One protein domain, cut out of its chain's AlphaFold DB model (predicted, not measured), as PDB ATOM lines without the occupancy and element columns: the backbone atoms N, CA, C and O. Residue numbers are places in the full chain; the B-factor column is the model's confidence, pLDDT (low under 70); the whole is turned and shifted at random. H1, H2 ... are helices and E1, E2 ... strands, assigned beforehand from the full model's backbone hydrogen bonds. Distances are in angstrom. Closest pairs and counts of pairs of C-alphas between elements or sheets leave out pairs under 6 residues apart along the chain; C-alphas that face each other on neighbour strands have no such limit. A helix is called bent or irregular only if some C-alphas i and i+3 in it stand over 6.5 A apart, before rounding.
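This is residues 422 to 551 of the 694 residues of an uncharacterized protein of Nostocaceae cyanobacterium (UniProt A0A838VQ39). One helix, H1, runs through the middle, between a small, strongly twisted sheet and a long helical hairpin. H2 and H3 cover one face of the sheet E1 E2 E3, while H4 and H5, side by side, pack on H1 away from the sheet. The printed part has 130 residues, with five named helices and three named strands in the order H1 E1 E2 E3 H2 H3 H4 H5; the sheet's order is E1 - E2 - E3, all antiparallel, and the class is mostly helix. It is compact, with a radius of gyration of the C-alphas of 15.1 A and spans of 38 by 37 by 29 A.

Find C-alpha 422 at (-9.910, 45.780, -26.108); from there H1, residues 422 to 436, runs 20.7 A. Next come E1, residues 439 to 443, E2, residues 450 to 457, 22.6 A long, and E3, residues 464 to 470, 19.0 A long. After H2, residues 473 to 481, look for H3, residues 483 to 502, 29.0 A long and irregular: C-alphas 484 and 487 are 7.9 A apart. H4, residues 506 to 526, is 30.6 A long, and H5, residues 534 to 550, runs 24.8 A to C-alpha 550 at (10.274, 43.043, -26.999).

Start at H1, the hub, which touches H2, H3, H4 and H5. Its closest C-alphas to H3 are those of Asn 429 and Ala 493, 6.7 A apart, at a steep tilt of 52 degrees, the same way. Those to H2 are Glu 423 and Ile 481, 6.0 A; to H4, Ala 435 and Cys 519, 5.4 A; to H5, Gln 428 and Ala 542, 5.7 A. H1 only grazes the sheet, with residues 430 to 434. The sheet is a meander, each strand the antiparallel neighbour of the one before. In the hairpin of E1 and E2, N 442 and O 451 are within hydrogen-bond range at 2.8 A; in that of E2 and E3, N 454 and O 467 are, at 2.8 A. H2 and H3 lie on the same face, at heights over the sheet of 8.9 A and 9.4 A, and touch only at the corner, Leu 480 to Arg 489, C-alphas 6.1 A apart. H4 and H5, a helical hairpin, touch at a shallow tilt of 6 degrees, opposite ways, the C-alphas of Glu 524 and Tyr 536 closest at 6.5 A. Both are apart from E1, E2, E3 and H2. In H1, H2, H4 and H5 every O i to N i+4 pair is within hydrogen-bond range; in H3, 14 of 16 are.

The two C-alphas farthest apart, Thr 461 and Gly 529, are 45.8 A apart. The printed part has no cut and no long link. Its mean pLDDT is 82.6, and no printed residue of this model is under 70.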
ATOM      1  N   GLU A 422     -10.102  46.348 -27.439       80.44
ATOM      2  CA  GLU A 422      -9.910  45.780 -26.108       80.44
ATOM      3  C   GLU A 422     -10.172  44.267 -26.090       80.44
ATOM      4  O   GLU A 422      -9.354  43.515 -25.568       80.44
ATOM      5  N   GLU A 423     -11.244  43.796 -26.737       81.88
ATOM      6  CA  GLU A 423     -11.516  42.361 -26.900       81.88
ATOM      7  C   GLU A 423     -10.396  41.652 -27.663       81.88
ATOM      8  O   GLU A 423      -9.957  40.572 -27.265       81.88
ATOM      9  N   VAL A 424      -9.908  42.263 -28.748       83.44
ATOM     10  CA  VAL A 424      -8.777  41.723 -29.514       83.44
ATOM     11  C   VAL A 424      -7.543  41.606 -28.617       83.44
ATOM     12  O   VAL A 424      -6.907  40.552 -28.596       83.44
ATOM     13  N   GLN A 425      -7.241  42.635 -27.822       84.38
ATOM     14  CA  GLN A 425      -6.107  42.624 -26.897       84.38
ATOM     15  C   GLN A 425      -6.250  41.551 -25.807       84.38
ATOM     16  O   GLN A 425      -5.269  40.887 -25.476       84.38
ATOM     17  N   VAL A 426      -7.452  41.337 -25.261       85.75
ATOM     18  CA  VAL A 426      -7.710  40.284 -24.261       85.75
ATOM     19  C   VAL A 426      -7.434  38.900 -24.832       85.75
ATOM     20  O   VAL A 426      -6.726  38.116 -24.200       85.75
ATOM     21  N   LYS A 427      -7.928  38.613 -26.042       85.88
ATOM     22  CA  LYS A 427      -7.694  37.329 -26.722       85.88
ATOM     23  C   LYS A 427      -6.204  37.080 -26.956       85.88
ATOM     24  O   LYS A 427      -5.703  35.989 -26.688       85.88
ATOM     25  N   GLN A 428      -5.480  38.108 -27.401       87.44
ATOM     26  CA  GLN A 428      -4.026  38.039 -27.574       87.44
ATOM     27  C   GLN A 428      -3.308  37.795 -26.241       87.44
ATOM     28  O   GLN A 428      -2.445  36.923 -26.153       87.44
ATOM     29  N   ASN A 429      -3.693  38.515 -25.186       88.81
ATOM     30  CA  ASN A 429      -3.107  38.355 -23.859       88.81
ATOM     31  C   ASN A 429      -3.374  36.960 -23.282       88.81
ATOM     32  O   ASN A 429      -2.472  36.383 -22.687       88.81
ATOM     33  N   LEU A 430      -4.563  36.387 -23.480       87.81
ATOM     34  CA  LEU A 430      -4.892  35.031 -23.032       87.81
ATOM     35  C   LEU A 430      -4.016  33.974 -23.723       87.81
ATOM     36  O   LEU A 430      -3.485  33.081 -23.060       87.81
ATOM     37  N   LEU A 431      -3.798  34.109 -25.036       86.94
ATOM     38  CA  LEU A 431      -2.890  33.239 -25.788       86.94
ATOM     39  C   LEU A 431      -1.453  33.315 -25.245       86.94
ATOM     40  O   LEU A 431      -0.802  32.291 -25.031       86.94
ATOM     41  N   LEU A 432      -0.962  34.529 -24.986       86.00
ATOM     42  CA  LEU A 432       0.364  34.741 -24.401       86.00
ATOM     43  C   LEU A 432       0.437  34.214 -22.958       86.00
ATOM     44  O   LEU A 432       1.445  33.628 -22.566       86.00
ATOM     45  N   ALA A 433      -0.638  34.357 -22.178       86.56
ATOM     46  CA  ALA A 433      -0.744  33.830 -20.820       86.56
ATOM     47  C   ALA A 433      -0.600  32.306 -20.796       86.56
ATOM     48  O   ALA A 433       0.115  31.773 -19.944       86.56
ATOM     49  N   LYS A 434      -1.231  31.624 -21.761       85.69
ATOM     50  CA  LYS A 434      -1.072  30.184 -21.981       85.69
ATOM     51  C   LYS A 434       0.380  29.846 -22.334       85.69
ATOM     52  O   LYS A 434       0.971  28.977 -21.703       85.69
ATOM     53  N   ALA A 435       0.986  30.577 -23.274       84.69
ATOM     54  CA  ALA A 435       2.364  30.334 -23.713       84.69
ATOM     55  C   ALA A 435       3.405  30.478 -22.585       84.69
ATOM     56  O   ALA A 435       4.407  29.759 -22.555       84.69
ATOM     57  N   PHE A 436       3.182  31.408 -21.654       85.44
ATOM     58  CA  PHE A 436       4.092  31.655 -20.535       85.44
ATOM     59  C   PHE A 436       3.738  30.897 -19.251       85.44
ATOM     60  O   PHE A 436       4.512  30.960 -18.296       85.44
ATOM     61  N   GLY A 437       2.628  30.152 -19.229       82.62
ATOM     62  CA  GLY A 437       2.175  29.401 -18.057       82.62
ATOM     63  C   GLY A 437       1.608  30.277 -16.935       82.62
ATOM     64  O   GLY A 437       1.559  29.840 -15.789       82.62
ATOM     65  N   LEU A 438       1.189  31.510 -17.245       84.81
ATOM     66  CA  LEU A 438       0.492  32.387 -16.295       84.81
ATOM     67  C   LEU A 438      -0.934  31.899 -16.026       84.81
ATOM     68  O   LEU A 438      -1.447  32.043 -14.916       84.81
ATOM     69  N   MET A 439      -1.566  31.315 -17.045       89.25
ATOM     70  CA  MET A 439      -2.845  30.624 -16.930       89.25
ATOM     71  C   MET A 439      -2.650  29.153 -17.279       89.25
ATOM     72  O   MET A 439      -2.022  28.836 -18.288       89.25
ATOM     73  N   MET A 440      -3.173  28.259 -16.444       86.25
ATOM     74  CA  MET A 440      -3.088  26.814 -16.658       86.25
ATOM     75  C   MET A 440      -4.415  26.143 -16.323       86.25
ATOM     76  O   MET A 440      -5.102  26.553 -15.387       86.25
ATOM     77  N   GLN A 441      -4.749  25.100 -17.080       86.31
ATOM     78  CA  GLN A 441      -5.854  24.203 -16.760       86.31
ATOM     79  C   GLN A 441      -5.412  23.249 -15.652       86.31
ATOM     80  O   GLN A 441      -4.328  22.666 -15.718       86.31
ATOM     81  N   HIS A 442      -6.232  23.129 -14.618       87.88
ATOM     82  CA  HIS A 442      -5.967  22.298 -13.460       87.88
ATOM     83  C   HIS A 442      -7.239  21.572 -13.040       87.88
ATOM     84  O   HIS A 442      -8.252  22.214 -12.775       87.88
ATOM     85  N   GLU A 443      -7.163  20.252 -12.914       86.38
ATOM     86  CA  GLU A 443      -8.250  19.448 -12.365       86.38
ATOM     87  C   GLU A 443      -8.333  19.678 -10.851       86.38
ATOM     88  O   GLU A 443      -7.404  19.377 -10.087       86.38
ATOM     89  N   ASN A 444      -9.444  20.244 -10.391       81.69
ATOM     90  CA  ASN A 444      -9.668  20.444  -8.974       81.69
ATOM     91  C   ASN A 444     -10.020  19.101  -8.321       81.69
ATOM     92  O   ASN A 444     -11.156  18.649  -8.367       81.69
ATOM     93  N   LYS A 445      -9.042  18.486  -7.644       80.00
ATOM     94  CA  LYS A 445      -9.184  17.177  -6.976       80.00
ATOM     95  C   LYS A 445     -10.327  17.083  -5.957       80.00
ATOM     96  O   LYS A 445     -10.681  15.979  -5.560       80.00
ATOM     97  N   VAL A 446     -10.861  18.216  -5.491       76.44
ATOM     98  CA  VAL A 446     -11.984  18.262  -4.545       76.44
ATOM     99  C   VAL A 446     -13.329  18.217  -5.271       76.44
ATOM    100  O   VAL A 446     -14.265  17.606  -4.767       76.44
ATOM    101  N   THR A 447     -13.437  18.852  -6.439       73.69
ATOM    102  CA  THR A 447     -14.700  18.972  -7.184       73.69
ATOM    103  C   THR A 447     -14.772  18.047  -8.401       73.69
ATOM    104  O   THR A 447     -15.866  17.797  -8.894       73.69
ATOM    105  N   GLY A 448     -13.637  17.516  -8.866       77.12
ATOM    106  CA  GLY A 448     -13.527  16.671 -10.060       77.12
ATOM    107  C   GLY A 448     -13.676  17.426 -11.383       77.12
ATOM    108  O   GLY A 448     -13.766  16.792 -12.430       77.12
ATOM    109  N   PHE A 449     -13.725  18.763 -11.351       79.56
ATOM    110  CA  PHE A 449     -13.875  19.603 -12.540       79.56
ATOM    111  C   PHE A 449     -12.563  20.303 -12.903       79.56
ATOM    112  O   PHE A 449     -11.765  20.661 -12.031       79.56
ATOM    113  N   ASP A 450     -12.369  20.536 -14.199       85.62
ATOM    114  CA  ASP A 450     -11.281  21.363 -14.706       85.62
ATOM    115  C   ASP A 450     -11.523  22.844 -14.401       85.62
ATOM    116  O   ASP A 450     -12.637  23.354 -14.505       85.62
ATOM    117  N   GLU A 451     -10.454  23.546 -14.032       90.12
ATOM    118  CA  GLU A 451     -10.454  24.979 -13.758       90.12
ATOM    119  C   GLU A 451      -9.243  25.643 -14.422       90.12
ATOM    120  O   GLU A 451      -8.102  25.203 -14.277       90.12
ATOM    121  N   ILE A 452      -9.462  26.764 -15.104       90.06
ATOM    122  CA  ILE A 452      -8.410  27.665 -15.568       90.06
ATOM    123  C   ILE A 452      -8.013  28.579 -14.416       90.06
ATOM    124  O   ILE A 452      -8.788  29.432 -13.972       90.06
ATOM    125  N   ARG A 453      -6.781  28.414 -13.944       89.62
ATOM    126  CA  ARG A 453      -6.213  29.175 -12.830       89.62
ATOM    127  C   ARG A 453      -5.199  30.182 -13.336       89.62
ATOM    128  O   ARG A 453      -4.262  29.819 -14.043       89.62
ATOM    129  N   PHE A 454      -5.376  31.433 -12.939       90.81
ATOM    130  CA  PHE A 454      -4.446  32.523 -13.179       90.81
ATOM    131  C   PHE A 454      -3.553  32.721 -11.957       90.81
ATOM    132  O   PHE A 454      -4.048  33.021 -10.870       90.81
ATOM    133  N   SER A 455      -2.246  32.539 -12.139       85.75
ATOM    134  CA  SER A 455      -1.248  32.710 -11.079       85.75
ATOM    135  C   SER A 455      -0.497  34.020 -11.284       85.75
ATOM    136  O   SER A 455       0.083  34.240 -12.349       85.75
ATOM    137  N   TYR A 456      -0.506  34.894 -10.279       84.44
ATOM    138  CA  TYR A 456       0.170  36.189 -10.336       84.44
ATOM    139  C   TYR A 456       0.699  36.612  -8.965       84.44
ATOM    140  O   TYR A 456       0.140  36.254  -7.929       84.44
ATOM    141  N   GLN A 457       1.752  37.424  -8.958       80.62
ATOM    142  CA  GLN A 457       2.283  38.014  -7.733       80.62
ATOM    143  C   GLN A 457       1.565  39.336  -7.446       80.62
ATOM    144  O   GLN A 457       1.542  40.246  -8.280       80.62
ATOM    145  N   ASP A 458       0.957  39.460  -6.271       78.69
ATOM    146  CA  ASP A 458       0.259  40.683  -5.883       78.69
ATOM    147  C   ASP A 458       1.263  41.808  -5.587       78.69
ATOM    148  O   ASP A 458       2.054  41.718  -4.650       78.69
ATOM    149  N   LYS A 459       1.206  42.903  -6.356       72.25
ATOM    150  CA  LYS A 459       2.110  44.059  -6.222       72.25
ATOM    151  C   LYS A 459       2.055  44.725  -4.839       72.25
ATOM    152  O   LYS A 459       3.029  45.363  -4.453       72.25
ATOM    153  N   GLN A 460       0.943  44.611  -4.106       72.88
ATOM    154  CA  GLN A 460       0.791  45.241  -2.787       72.88
ATOM    155  C   GLN A 460       1.351  44.390  -1.646       72.88
ATOM    156  O   GLN A 460       1.813  44.934  -0.647       72.88
ATOM    157  N   THR A 461       1.296  43.063  -1.777       73.06
ATOM    158  CA  THR A 461       1.663  42.130  -0.697       73.06
ATOM    159  C   THR A 461       2.916  41.310  -1.003       73.06
ATOM    160  O   THR A 461       3.507  40.747  -0.089       73.06
ATOM    161  N   GLY A 462       3.343  41.247  -2.267       73.69
ATOM    162  CA  GLY A 462       4.450  40.414  -2.742       73.69
ATOM    163  C   GLY A 462       4.146  38.911  -2.749       73.69
ATOM    164  O   GLY A 462       5.043  38.124  -3.041       73.69
ATOM    165  N   ILE A 463       2.911  38.513  -2.425       78.81
ATOM    166  CA  ILE A 463       2.491  37.116  -2.274       78.81
ATOM    167  C   ILE A 463       1.956  36.589  -3.607       78.81
ATOM    168  O   ILE A 463       1.181  37.271  -4.286       78.81
ATOM    169  N   ASP A 464       2.329  35.355  -3.946       82.56
ATOM    170  CA  ASP A 464       1.758  34.626  -5.075       82.56
ATOM    171  C   ASP A 464       0.291  34.285  -4.795       82.56
ATOM    172  O   ASP A 464      -0.048  33.601  -3.825       82.56
ATOM    173  N   LYS A 465      -0.597  34.779  -5.655       84.44
ATOM    174  CA  LYS A 465      -2.032  34.519  -5.613       84.44
ATOM    175  C   LYS A 465      -2.444  33.684  -6.813       84.44
ATOM    176  O   LYS A 465      -1.929  33.843  -7.917       84.44
ATOM    177  N   VAL A 466      -3.422  32.817  -6.577       85.38
ATOM    178  CA  VAL A 466      -4.061  32.008  -7.612       85.38
ATOM    179  C   VAL A 466      -5.537  32.372  -7.647       85.38
ATOM    180  O   VAL A 466      -6.232  32.247  -6.640       85.38
ATOM    181  N   GLN A 467      -6.011  32.834  -8.801       86.69
ATOM    182  CA  GLN A 467      -7.410  33.163  -9.049       86.69
ATOM    183  C   GLN A 467      -7.999  32.176 -10.061       86.69
ATOM    184  O   GLN A 467      -7.430  31.967 -11.129       86.69
ATOM    185  N   VAL A 468      -9.150  31.581  -9.746       87.06
ATOM    186  CA  VAL A 468      -9.908  30.766 -10.707       87.06
ATOM    187  C   VAL A 468     -10.647  31.706 -11.657       87.06
ATOM    188  O   VAL A 468     -11.397  32.569 -11.205       87.06
ATOM    189  N   ILE A 469     -10.403  31.565 -12.960       86.69
ATOM    190  CA  ILE A 469     -11.000  32.418 -13.995       86.69
ATOM    191  C   ILE A 469     -12.241  31.761 -14.596       86.69
ATOM    192  O   ILE A 469     -13.247  32.440 -14.786       86.69
ATOM    193  N   ALA A 470     -12.188  30.462 -14.907       85.44
ATOM    194  CA  ALA A 470     -13.310  29.713 -15.478       85.44
ATOM    195  C   ALA A 470     -13.074  28.194 -15.435       85.44
ATOM    196  O   ALA A 470     -11.998  27.756 -15.055       85.44
ATOM    197  N   GLU A 471     -14.043  27.399 -15.889       83.06
ATOM    198  CA  GLU A 471     -13.951  25.927 -15.996       83.06
ATOM    199  C   GLU A 471     -13.145  25.451 -17.222       83.06
ATOM    200  O   GLU A 471     -12.605  24.352 -17.258       83.06
ATOM    201  N   ASN A 472     -13.055  26.269 -18.272       84.94
ATOM    202  CA  ASN A 472     -12.307  25.940 -19.484       84.94
ATOM    203  C   ASN A 472     -11.785  27.207 -20.173       84.94
ATOM    204  O   ASN A 472     -12.185  28.325 -19.840       84.94
ATOM    205  N   TRP A 473     -10.890  27.036 -21.148       83.38
ATOM    206  CA  TRP A 473     -10.269  28.148 -21.878       83.38
ATOM    207  C   TRP A 473     -11.282  29.052 -22.592       83.38
ATOM    208  O   TRP A 473     -11.067  30.258 -22.678       83.38
ATOM    209  N   GLN A 474     -12.406  28.492 -23.047       78.81
ATOM    210  CA  GLN A 474     -13.444  29.236 -23.765       78.81
ATOM    211  C   GLN A 474     -14.213  30.175 -22.825       78.81
ATOM    212  O   GLN A 474     -14.350  31.363 -23.101       78.81
ATOM    213  N   LYS A 475     -14.666  29.669 -21.671       79.25
ATOM    214  CA  LYS A 475     -15.289  30.485 -20.621       79.25
ATOM    215  C   LYS A 475     -14.283  31.466 -20.007       79.25
ATOM    216  O   LYS A 475     -14.676  32.547 -19.586       79.25
ATOM    217  N   ALA A 476     -12.987  31.131 -19.978       84.44
ATOM    218  CA  ALA A 476     -11.955  32.044 -19.487       84.44
ATOM    219  C   ALA A 476     -11.807  33.282 -20.383       84.44
ATOM    220  O   ALA A 476     -11.666  34.389 -19.869       84.44
ATOM    221  N   GLU A 477     -11.894  33.112 -21.704       85.12
ATOM    222  CA  GLU A 477     -11.905  34.224 -22.657       85.12
ATOM    223  C   GLU A 477     -13.101  35.158 -22.425       85.12
ATOM    224  O   GLU A 477     -12.918  36.365 -22.269       85.12
ATOM    225  N   GLU A 478     -14.315  34.612 -22.328       78.75
ATOM    226  CA  GLU A 478     -15.534  35.396 -22.082       78.75
ATOM    227  C   GLU A 478     -15.501  36.118 -20.732       78.75
ATOM    228  O   GLU A 478     -15.828  37.306 -20.647       78.75
ATOM    229  N   ASN A 479     -15.048  35.428 -19.684       82.00
ATOM    230  CA  ASN A 479     -14.932  36.000 -18.351       82.00
ATOM    231  C   ASN A 479     -13.916  37.144 -18.316       82.00
ATOM    232  O   ASN A 479     -14.166  38.124 -17.625       82.00
ATOM    233  N   LEU A 480     -12.808  37.069 -19.062       83.31
ATOM    234  CA  LEU A 480     -11.818  38.154 -19.146       83.31
ATOM    235  C   LEU A 480     -12.267  39.329 -20.024       83.31
ATOM    236  O   LEU A 480     -11.787  40.446 -19.830       83.31
ATOM    237  N   ILE A 481     -13.161  39.086 -20.986       82.56
ATOM    238  CA  ILE A 481     -13.814  40.141 -21.774       82.56
ATOM    239  C   ILE A 481     -14.863  40.882 -20.927       82.56
ATOM    240  O   ILE A 481     -15.096  42.066 -21.155       82.56
ATOM    241  N   SER A 482     -15.466  40.219 -19.934       76.81
ATOM    242  CA  SER A 482     -16.405  40.839 -18.990       76.81
ATOM    243  C   SER A 482     -15.768  41.942 -18.138       76.81
ATOM    244  O   SER A 482     -14.655  41.800 -17.622       76.81
ATOM    245  N   ASP A 483     -16.549  42.988 -17.860       71.19
ATOM    246  CA  ASP A 483     -16.186  44.060 -16.928       71.19
ATOM    247  C   ASP A 483     -15.921  43.554 -15.499       71.19
ATOM    248  O   ASP A 483     -15.131  44.154 -14.762       71.19
ATOM    249  N   GLN A 484     -16.514  42.420 -15.104       72.06
ATOM    250  CA  GLN A 484     -16.346  41.847 -13.764       72.06
ATOM    251  C   GLN A 484     -14.896  41.421 -13.476       72.06
ATOM    252  O   GLN A 484     -14.447  41.497 -12.330       72.06
ATOM    253  N   ASN A 485     -14.128  41.047 -14.508       79.38
ATOM    254  CA  ASN A 485     -12.733  40.611 -14.375       79.38
ATOM    255  C   ASN A 485     -11.718  41.638 -14.884       79.38
ATOM    256  O   ASN A 485     -10.552  41.296 -15.106       79.38
ATOM    257  N   ARG A 486     -12.106  42.916 -14.988       81.38
ATOM    258  CA  ARG A 486     -11.203  44.001 -15.400       81.38
ATOM    259  C   ARG A 486      -9.891  44.019 -14.607       81.38
ATOM    260  O   ARG A 486      -8.825  44.153 -15.194       81.38
ATOM    261  N   LYS A 487      -9.950  43.791 -13.289       83.62
ATOM    262  CA  LYS A 487      -8.748  43.709 -12.436       83.62
ATOM    263  C   LYS A 487      -7.812  42.571 -12.849       83.62
ATOM    264  O   LYS A 487      -6.611  42.788 -12.942       83.62
ATOM    265  N   ALA A 488      -8.346  41.376 -13.106       84.06
ATOM    266  CA  ALA A 488      -7.546  40.225 -13.527       84.06
ATOM    267  C   ALA A 488      -6.919  40.461 -14.908       84.06
ATOM    268  O   ALA A 488      -5.753  40.141 -15.122       84.06
ATOM    269  N   ARG A 489      -7.666  41.096 -15.817       86.38
ATOM    270  CA  ARG A 489      -7.186  41.496 -17.142       86.38
ATOM    271  C   ARG A 489      -6.045  42.515 -17.073       86.38
ATOM    272  O   ARG A 489      -5.043  42.336 -17.763       86.38
ATOM    273  N   ASP A 490      -6.172  43.543 -16.238       86.50
ATOM    274  CA  ASP A 490      -5.141  44.572 -16.071       86.50
ATOM    275  C   ASP A 490      -3.869  43.967 -15.440       86.50
ATOM    276  O   ASP A 490      -2.758  44.198 -15.919       86.50
ATOM    277  N   ILE A 491      -4.024  43.097 -14.434       87.00
ATOM    278  CA  ILE A 491      -2.913  42.352 -13.814       87.00
ATOM    279  C   ILE A 491      -2.241  41.409 -14.820       87.00
ATOM    280  O   ILE A 491      -1.014  41.284 -14.825       87.00
ATOM    281  N   LEU A 492      -3.017  40.750 -15.684       87.44
ATOM    282  CA  LEU A 492      -2.482  39.892 -16.735       87.44
ATOM    283  C   LEU A 492      -1.652  40.698 -17.739       87.44
ATOM    284  O   LEU A 492      -0.529  40.302 -18.052       87.44
ATOM    285  N   ALA A 493      -2.173  41.834 -18.209       86.88
ATOM    286  CA  ALA A 493      -1.454  42.719 -19.120       86.88
ATOM    287  C   ALA A 493      -0.134  43.215 -18.500       86.88
ATOM    288  O   ALA A 493       0.915  43.156 -19.143       86.88
ATOM    289  N   ASP A 494      -0.163  43.617 -17.227       86.69
ATOM    290  CA  ASP A 494       1.022  44.028 -16.472       86.69
ATOM    291  C   ASP A 494       2.044  42.894 -16.305       86.69
ATOM    292  O   ASP A 494       3.249  43.118 -16.437       86.69
ATOM    293  N   SER A 495       1.582  41.672 -16.030       85.00
ATOM    294  CA  SER A 495       2.444  40.497 -15.851       85.00
ATOM    295  C   SER A 495       3.130  40.108 -17.160       85.00
ATOM    296  O   SER A 495       4.336  39.865 -17.189       85.00
ATOM    297  N   LEU A 496       2.387  40.123 -18.270       86.88
ATOM    298  CA  LEU A 496       2.934  39.901 -19.610       86.88
ATOM    299  C   LEU A 496       3.944  40.982 -19.994       86.88
ATOM    300  O   LEU A 496       4.982  40.671 -20.582       86.88
ATOM    301  N   LYS A 497       3.681  42.242 -19.636       86.88
ATOM    302  CA  LYS A 497       4.624  43.341 -19.852       86.88
ATOM    303  C   LYS A 497       5.916  43.135 -19.059       86.88
ATOM    304  O   LYS A 497       6.998  43.235 -19.634       86.88
ATOM    305  N   ALA A 498       5.812  42.770 -17.780       84.25
ATOM    306  CA  ALA A 498       6.963  42.505 -16.920       84.25
ATOM    307  C   ALA A 498       7.824  41.334 -17.428       84.25
ATOM    308  O   ALA A 498       9.050  41.423 -17.402       84.25
ATOM    309  N   ILE A 499       7.214  40.257 -17.944       84.06
ATOM    310  CA  ILE A 499       7.950  39.133 -18.556       84.06
ATOM    311  C   ILE A 499       8.780  39.607 -19.755       84.06
ATOM    312  O   ILE A 499       9.948  39.232 -19.881       84.06
ATOM    313  N   GLY A 500       8.200  40.451 -20.612       82.19
ATOM    314  CA  GLY A 500       8.891  41.013 -21.772       82.19
ATOM    315  C   GLY A 500      10.040  41.953 -21.388       82.19
ATOM    316  O   GLY A 500      11.125  41.867 -21.959       82.19
ATOM    317  N   GLU A 501       9.834  42.818 -20.389       83.12
ATOM    318  CA  GLU A 501      10.830  43.802 -19.926       83.12
ATOM    319  C   GLU A 501      11.986  43.169 -19.128       83.12
ATOM    320  O   GLU A 501      13.137  43.599 -19.247       83.12
ATOM    321  N   ASN A 502      11.714  42.107 -18.363       80.31
ATOM    322  CA  ASN A 502      12.723  41.385 -17.577       80.31
ATOM    323  C   ASN A 502      13.648  40.506 -18.437       80.31
ATOM    324  O   ASN A 502      14.702  40.059 -17.976       80.31
ATOM    325  N   ALA A 503      13.308  40.278 -19.707       77.31
ATOM    326  CA  ALA A 503      14.115  39.520 -20.656       77.31
ATOM    327  C   ALA A 503      15.310  40.339 -21.185       77.31
ATOM    328  O   ALA A 503      15.415  40.631 -22.374       77.31
ATOM    329  N   GLN A 504      16.241  40.724 -20.307       72.25
ATOM    330  CA  GLN A 504      17.375  41.583 -20.677       72.25
ATOM    331  C   GLN A 504      18.553  40.808 -21.291       72.25
ATOM    332  O   GLN A 504      19.309  41.351 -22.099       72.25
ATOM    333  N   THR A 505      18.713  39.522 -20.957       74.12
ATOM    334  CA  THR A 505      19.841  38.700 -21.428       74.12
ATOM    335  C   THR A 505      19.481  37.882 -22.675       74.12
ATOM    336  O   THR A 505      18.373  37.362 -22.800       74.12
ATOM    337  N   LYS A 506      20.441  37.712 -23.601       72.38
ATOM    338  CA  LYS A 506      20.286  36.881 -24.816       72.38
ATOM    339  C   LYS A 506      19.727  35.464 -24.553       72.38
ATOM    340  O   LYS A 506      18.809  35.081 -25.276       72.38
ATOM    341  N   PRO A 507      20.201  34.693 -23.550       75.50
ATOM    342  CA  PRO A 507      19.640  33.369 -23.267       75.50
ATOM    343  C   PRO A 507      18.180  33.422 -22.793       75.50
ATOM    344  O   PRO A 507      17.385  32.591 -23.218       75.50
ATOM    345  N   HIS A 508      17.794  34.428 -21.997       77.31
ATOM    346  CA  HIS A 508      16.402  34.591 -21.561       77.31
ATOM    347  C   HIS A 508      15.479  34.964 -22.729       77.31
ATOM    348  O   HIS A 508      14.398  34.394 -22.864       77.31
ATOM    349  N   LYS A 509      15.922  35.854 -23.628       78.56
ATOM    350  CA  LYS A 509      15.171  36.192 -24.850       78.56
ATOM    351  C   LYS A 509      14.954  34.973 -25.750       78.56
ATOM    352  O   LYS A 509      13.844  34.760 -26.231       78.56
ATOM    353  N   HIS A 510      15.985  34.140 -25.919       79.69
ATOM    354  CA  HIS A 510      15.884  32.903 -26.697       79.69
ATOM    355  C   HIS A 510      14.922  31.891 -26.058       79.69
ATOM    356  O   HIS A 510      14.125  31.273 -26.760       79.69
ATOM    357  N   GLN A 511      14.937  31.760 -24.729       82.50
ATOM    358  CA  GLN A 511      14.025  30.874 -24.006       82.50
ATOM    359  C   GLN A 511      12.556  31.307 -24.145       82.50
ATOM    360  O   GLN A 511      11.687  30.465 -24.369       82.50
ATOM    361  N   LEU A 512      12.262  32.611 -24.059       83.31
ATOM    362  CA  LEU A 512      10.904  33.127 -24.278       83.31
ATOM    363  C   LEU A 512      10.447  32.925 -25.726       83.31
ATOM    364  O   LEU A 512       9.313  32.510 -25.954       83.31
ATOM    365  N   TYR A 513      11.338  33.145 -26.695       84.50
ATOM    366  CA  TYR A 513      11.060  32.866 -28.104       84.50
ATOM    367  C   TYR A 513      10.719  31.384 -28.339       84.50
ATOM    368  O   TYR A 513       9.714  31.077 -28.976       84.50
ATOM    369  N   GLN A 514      11.495  30.455 -27.766       83.81
ATOM    370  CA  GLN A 514      11.214  29.019 -27.865       83.81
ATOM    371  C   GLN A 514       9.853  28.641 -27.256       83.81
ATOM    372  O   GLN A 514       9.135  27.832 -27.846       83.81
ATOM    373  N   LYS A 515       9.464  29.238 -26.119       84.56
ATOM    374  CA  LYS A 515       8.138  29.019 -25.508       84.56
ATOM    375  C   LYS A 515       6.999  29.497 -26.413       84.56
ATOM    376  O   LYS A 515       6.032  28.768 -26.609       84.56
ATOM    377  N   LEU A 516       7.137  30.677 -27.020       85.94
ATOM    378  CA  LEU A 516       6.144  31.224 -27.950       85.94
ATOM    379  C   LEU A 516       6.005  30.375 -29.224       85.94
ATOM    380  O   LEU A 516       4.889  30.081 -29.641       85.94
ATOM    381  N   MET A 517       7.117  29.925 -29.810       85.75
ATOM    382  CA  MET A 517       7.090  29.035 -30.981       85.75
ATOM    383  C   MET A 517       6.530  27.647 -30.649       85.75
ATOM    384  O   MET A 517       5.847  27.048 -31.476       85.75
ATOM    385  N   SER A 518       6.771  27.148 -29.433       85.44
ATOM    386  CA  SER A 518       6.169  25.894 -28.962       85.44
ATOM    387  C   SER A 518       4.651  26.025 -28.823       85.44
ATOM    388  O   SER A 518       3.931  25.137 -29.267       85.44
ATOM    389  N   CYS A 519       4.164  27.159 -28.302       84.81
ATOM    390  CA  CYS A 519       2.734  27.469 -28.246       84.81
ATOM    391  C   CYS A 519       2.116  27.560 -29.652       84.81
ATOM    392  O   CYS A 519       1.080  26.957 -29.905       84.81
ATOM    393  N   LEU A 520       2.775  28.236 -30.600       84.44
ATOM    394  CA  LEU A 520       2.283  28.337 -31.980       84.44
ATOM    395  C   LEU A 520       2.192  26.962 -32.669       84.44
ATOM    396  O   LEU A 520       1.227  26.685 -33.375       84.44
ATOM    397  N   LYS A 521       3.157  26.071 -32.404       83.50
ATOM    398  CA  LYS A 521       3.141  24.684 -32.888       83.50
ATOM    399  C   LYS A 521       2.041  23.843 -32.232       83.50
ATOM    400  O   LYS A 521       1.456  22.980 -32.878       83.50
ATOM    401  N   GLU A 522       1.749  24.079 -30.955       83.44
ATOM    402  CA  GLU A 522       0.610  23.456 -30.274       83.44
ATOM    403  C   GLU A 522      -0.713  23.902 -30.911       83.44
ATOM    404  O   GLU A 522      -1.549  23.059 -31.225       83.44
ATOM    405  N   VAL A 523      -0.860  25.201 -31.202       82.50
ATOM    406  CA  VAL A 523      -2.026  25.752 -31.910       82.50
ATOM    407  C   VAL A 523      -2.185  25.113 -33.295       82.50
ATOM    408  O   VAL A 523      -3.278  24.649 -33.616       82.50
ATOM    409  N   GLU A 524      -1.102  24.995 -34.073       85.44
ATOM    410  CA  GLU A 524      -1.092  24.319 -35.384       85.44
ATOM    411  C   GLU A 524      -1.614  22.875 -35.306       85.44
ATOM    412  O   GLU A 524      -2.428  22.472 -36.132       85.44
ATOM    413  N   ASN A 525      -1.193  22.114 -34.292       83.19
ATOM    414  CA  ASN A 525      -1.592  20.714 -34.123       83.19
ATOM    415  C   ASN A 525      -3.048  20.546 -33.657       83.19
ATOM    416  O   ASN A 525      -3.639  19.490 -33.870       83.19
ATOM    417  N   THR A 526      -3.614  21.556 -32.991       80.19
ATOM    418  CA  THR A 526      -4.992  21.512 -32.466       80.19
ATOM    419  C   THR A 526      -6.051  21.993 -33.458       80.19
ATOM    420  O   THR A 526      -7.225  21.667 -33.292       80.19
ATOM    421  N   LEU A 527      -5.668  22.756 -34.486       83.38
ATOM    422  CA  LEU A 527      -6.601  23.332 -35.455       83.38
ATOM    423  C   LEU A 527      -6.751  22.449 -36.700       83.38
ATOM    424  O   LEU A 527      -5.777  22.071 -37.350       83.38
ATOM    425  N   SER A 528      -7.996  22.198 -37.114       70.62
ATOM    426  CA  SER A 528      -8.287  21.582 -38.411       70.62
ATOM    427  C   SER A 528      -7.814  22.504 -39.543       70.62
ATOM    428  O   SER A 528      -8.283  23.640 -39.647       70.62
ATOM    429  N   GLY A 529      -6.881  22.028 -40.374       74.81
ATOM    430  CA  GLY A 529      -6.250  22.809 -41.447       74.81
ATOM    431  C   GLY A 529      -4.911  23.465 -41.077       74.81
ATOM    432  O   GLY A 529      -4.310  24.106 -41.933       74.81
ATOM    433  N   GLY A 530      -4.417  23.291 -39.842       82.69
ATOM    434  CA  GLY A 530      -3.087  23.751 -39.423       82.69
ATOM    435  C   GLY A 530      -2.847  25.233 -39.725       82.69
ATOM    436  O   GLY A 530      -3.573  26.096 -39.233       82.69
ATOM    437  N   LYS A 531      -1.841  25.524 -40.561       80.56
ATOM    438  CA  LYS A 531      -1.454  26.892 -40.951       80.56
ATOM    439  C   LYS A 531      -2.445  27.607 -41.859       80.56
ATOM    440  O   LYS A 531      -2.473  28.831 -41.844       80.56
ATOM    441  N   ASP A 532      -3.257  26.869 -42.611       76.19
ATOM    442  CA  ASP A 532      -4.264  27.448 -43.508       76.19
ATOM    443  C   ASP A 532      -5.523  27.891 -42.737       76.19
ATOM    444  O   ASP A 532      -6.451  28.475 -43.304       76.19
ATOM    445  N   ASN A 533      -5.578  27.617 -41.428       78.56
ATOM    446  CA  ASN A 533      -6.673  28.037 -40.572       78.56
ATOM    447  C   ASN A 533      -6.538  29.535 -40.206       78.56
ATOM    448  O   ASN A 533      -5.502  29.955 -39.685       78.56
ATOM    449  N   PRO A 534      -7.584  30.364 -40.388       79.19
ATOM    450  CA  PRO A 534      -7.533  31.787 -40.047       79.19
ATOM    451  C   PRO A 534      -7.227  32.066 -38.565       79.19
ATOM    452  O   PRO A 534      -6.698  33.131 -38.247       79.19
ATOM    453  N   ASP A 535      -7.533  31.139 -37.654       76.38
ATOM    454  CA  ASP A 535      -7.219  31.293 -36.231       76.38
ATOM    455  C   ASP A 535      -5.732  31.045 -35.927       76.38
ATOM    456  O   ASP A 535      -5.191  31.673 -35.013       76.38
ATOM    457  N   TYR A 536      -5.033  30.257 -36.757       84.06
ATOM    458  CA  TYR A 536      -3.572  30.154 -36.712       84.06
ATOM    459  C   TYR A 536      -2.928  31.498 -37.075       84.06
ATOM    460  O   TYR A 536      -2.088  31.991 -36.327       84.06
ATOM    461  N   HIS A 537      -3.382  32.161 -38.146       80.06
ATOM    462  CA  HIS A 537      -2.849  33.473 -38.537       80.06
ATOM    463  C   HIS A 537      -3.076  34.560 -37.478       80.06
ATOM    464  O   HIS A 537      -2.231  35.437 -37.294       80.06
ATOM    465  N   LYS A 538      -4.192  34.512 -36.739       81.94
ATOM    466  CA  LYS A 538      -4.423  35.424 -35.606       81.94
ATOM    467  C   LYS A 538      -3.438  35.167 -34.464       81.94
ATOM    468  O   LYS A 538      -2.912  36.123 -33.895       81.94
ATOM    469  N   ALA A 539      -3.189  33.898 -34.136       82.12
ATOM    470  CA  ALA A 539      -2.226  33.507 -33.112       82.12
ATOM    471  C   ALA A 539      -0.786  33.873 -33.512       82.12
ATOM    472  O   ALA A 539      -0.038  34.425 -32.706       82.12
ATOM    473  N   GLU A 540      -0.430  33.642 -34.775       86.00
ATOM    474  CA  GLU A 540       0.845  34.024 -35.379       86.00
ATOM    475  C   GLU A 540       1.050  35.541 -35.319       86.00
ATOM    476  O   GLU A 540       2.059  35.996 -34.787       86.00
ATOM    477  N   ALA A 541       0.063  36.336 -35.743       84.88
ATOM    478  CA  ALA A 541       0.132  37.795 -35.680       84.88
ATOM    479  C   ALA A 541       0.300  38.322 -34.242       84.88
ATOM    480  O   ALA A 541       1.071  39.257 -34.013       84.88
ATOM    481  N   ALA A 542      -0.385  37.718 -33.265       83.38
ATOM    482  CA  ALA A 542      -0.265  38.083 -31.852       83.38
ATOM    483  C   ALA A 542       1.140  37.788 -31.296       83.38
ATOM    484  O   ALA A 542       1.761  38.640 -30.655       83.38
ATOM    485  N   ILE A 543       1.660  36.592 -31.581       85.88
ATOM    486  CA  ILE A 543       2.987  36.155 -31.147       85.88
ATOM    487  C   ILE A 543       4.085  36.970 -31.844       85.88
ATOM    488  O   ILE A 543       5.016  37.434 -31.185       85.88
ATOM    489  N   GLU A 544       3.968  37.214 -33.150       84.75
ATOM    490  CA  GLU A 544       4.883  38.082 -33.890       84.75
ATOM    491  C   GLU A 544       4.880  39.514 -33.362       84.75
ATOM    492  O   GLU A 544       5.946  40.121 -33.237       84.75
ATOM    493  N   GLY A 545       3.698  40.058 -33.053       83.38
ATOM    494  CA  GLY A 545       3.549  41.378 -32.448       83.38
ATOM    495  C   GLY A 545       4.334  41.479 -31.143       83.38
ATOM    496  O   GLY A 545       5.146  42.391 -30.980       83.38
ATOM    497  N   TYR A 546       4.191  40.481 -30.267       85.19
ATOM    498  CA  TYR A 546       4.913  40.417 -28.998       85.19
ATOM    499  C   TYR A 546       6.435  40.238 -29.185       85.19
ATOM    500  O   TYR A 546       7.235  40.901 -28.520       85.19
ATOM    501  N   ILE A 547       6.865  39.401 -30.139       84.38
ATOM    502  CA  ILE A 547       8.287  39.206 -30.480       84.38
ATOM    503  C   ILE A 547       8.923  40.501 -30.990       84.38
ATOM    504  O   ILE A 547      10.049  40.817 -30.595       84.38
ATOM    505  N   LYS A 548       8.221  41.241 -31.857       85.12
ATOM    506  CA  LYS A 548       8.671  42.533 -32.396       85.12
ATOM    507  C   LYS A 548       8.745  43.581 -31.286       85.12
ATOM    508  O   LYS A 548       9.770  44.246 -31.158       85.12
ATOM    509  N   GLN A 549       7.717  43.666 -30.441       85.50
ATOM    510  CA  GLN A 549       7.634  44.630 -29.342       85.50
ATOM    511  C   GLN A 549       8.800  44.505 -28.347       85.50
ATOM    512  O   GLN A 549       9.379  45.519 -27.965       85.50
ATOM    513  N   TYR A 550       9.191  43.281 -27.971       82.75
ATOM    514  CA  TYR A 550      10.274  43.043 -26.999       82.75
ATOM    515  C   TYR A 550      11.614  42.624 -27.631       82.75
ATOM    516  O   TYR A 550      12.598  42.358 -26.929       82.75
ATOM    517  N   SER A 551      11.687  42.603 -28.968       81.38
ATOM    518  CA  SER A 551      12.876  42.222 -29.742       81.38
ATOM    519  C   SER A 551      13.486  40.901 -29.253       81.38
ATOM    520  O   SER A 551      14.634  40.859 -28.797       81.38
TER     521      SER A 551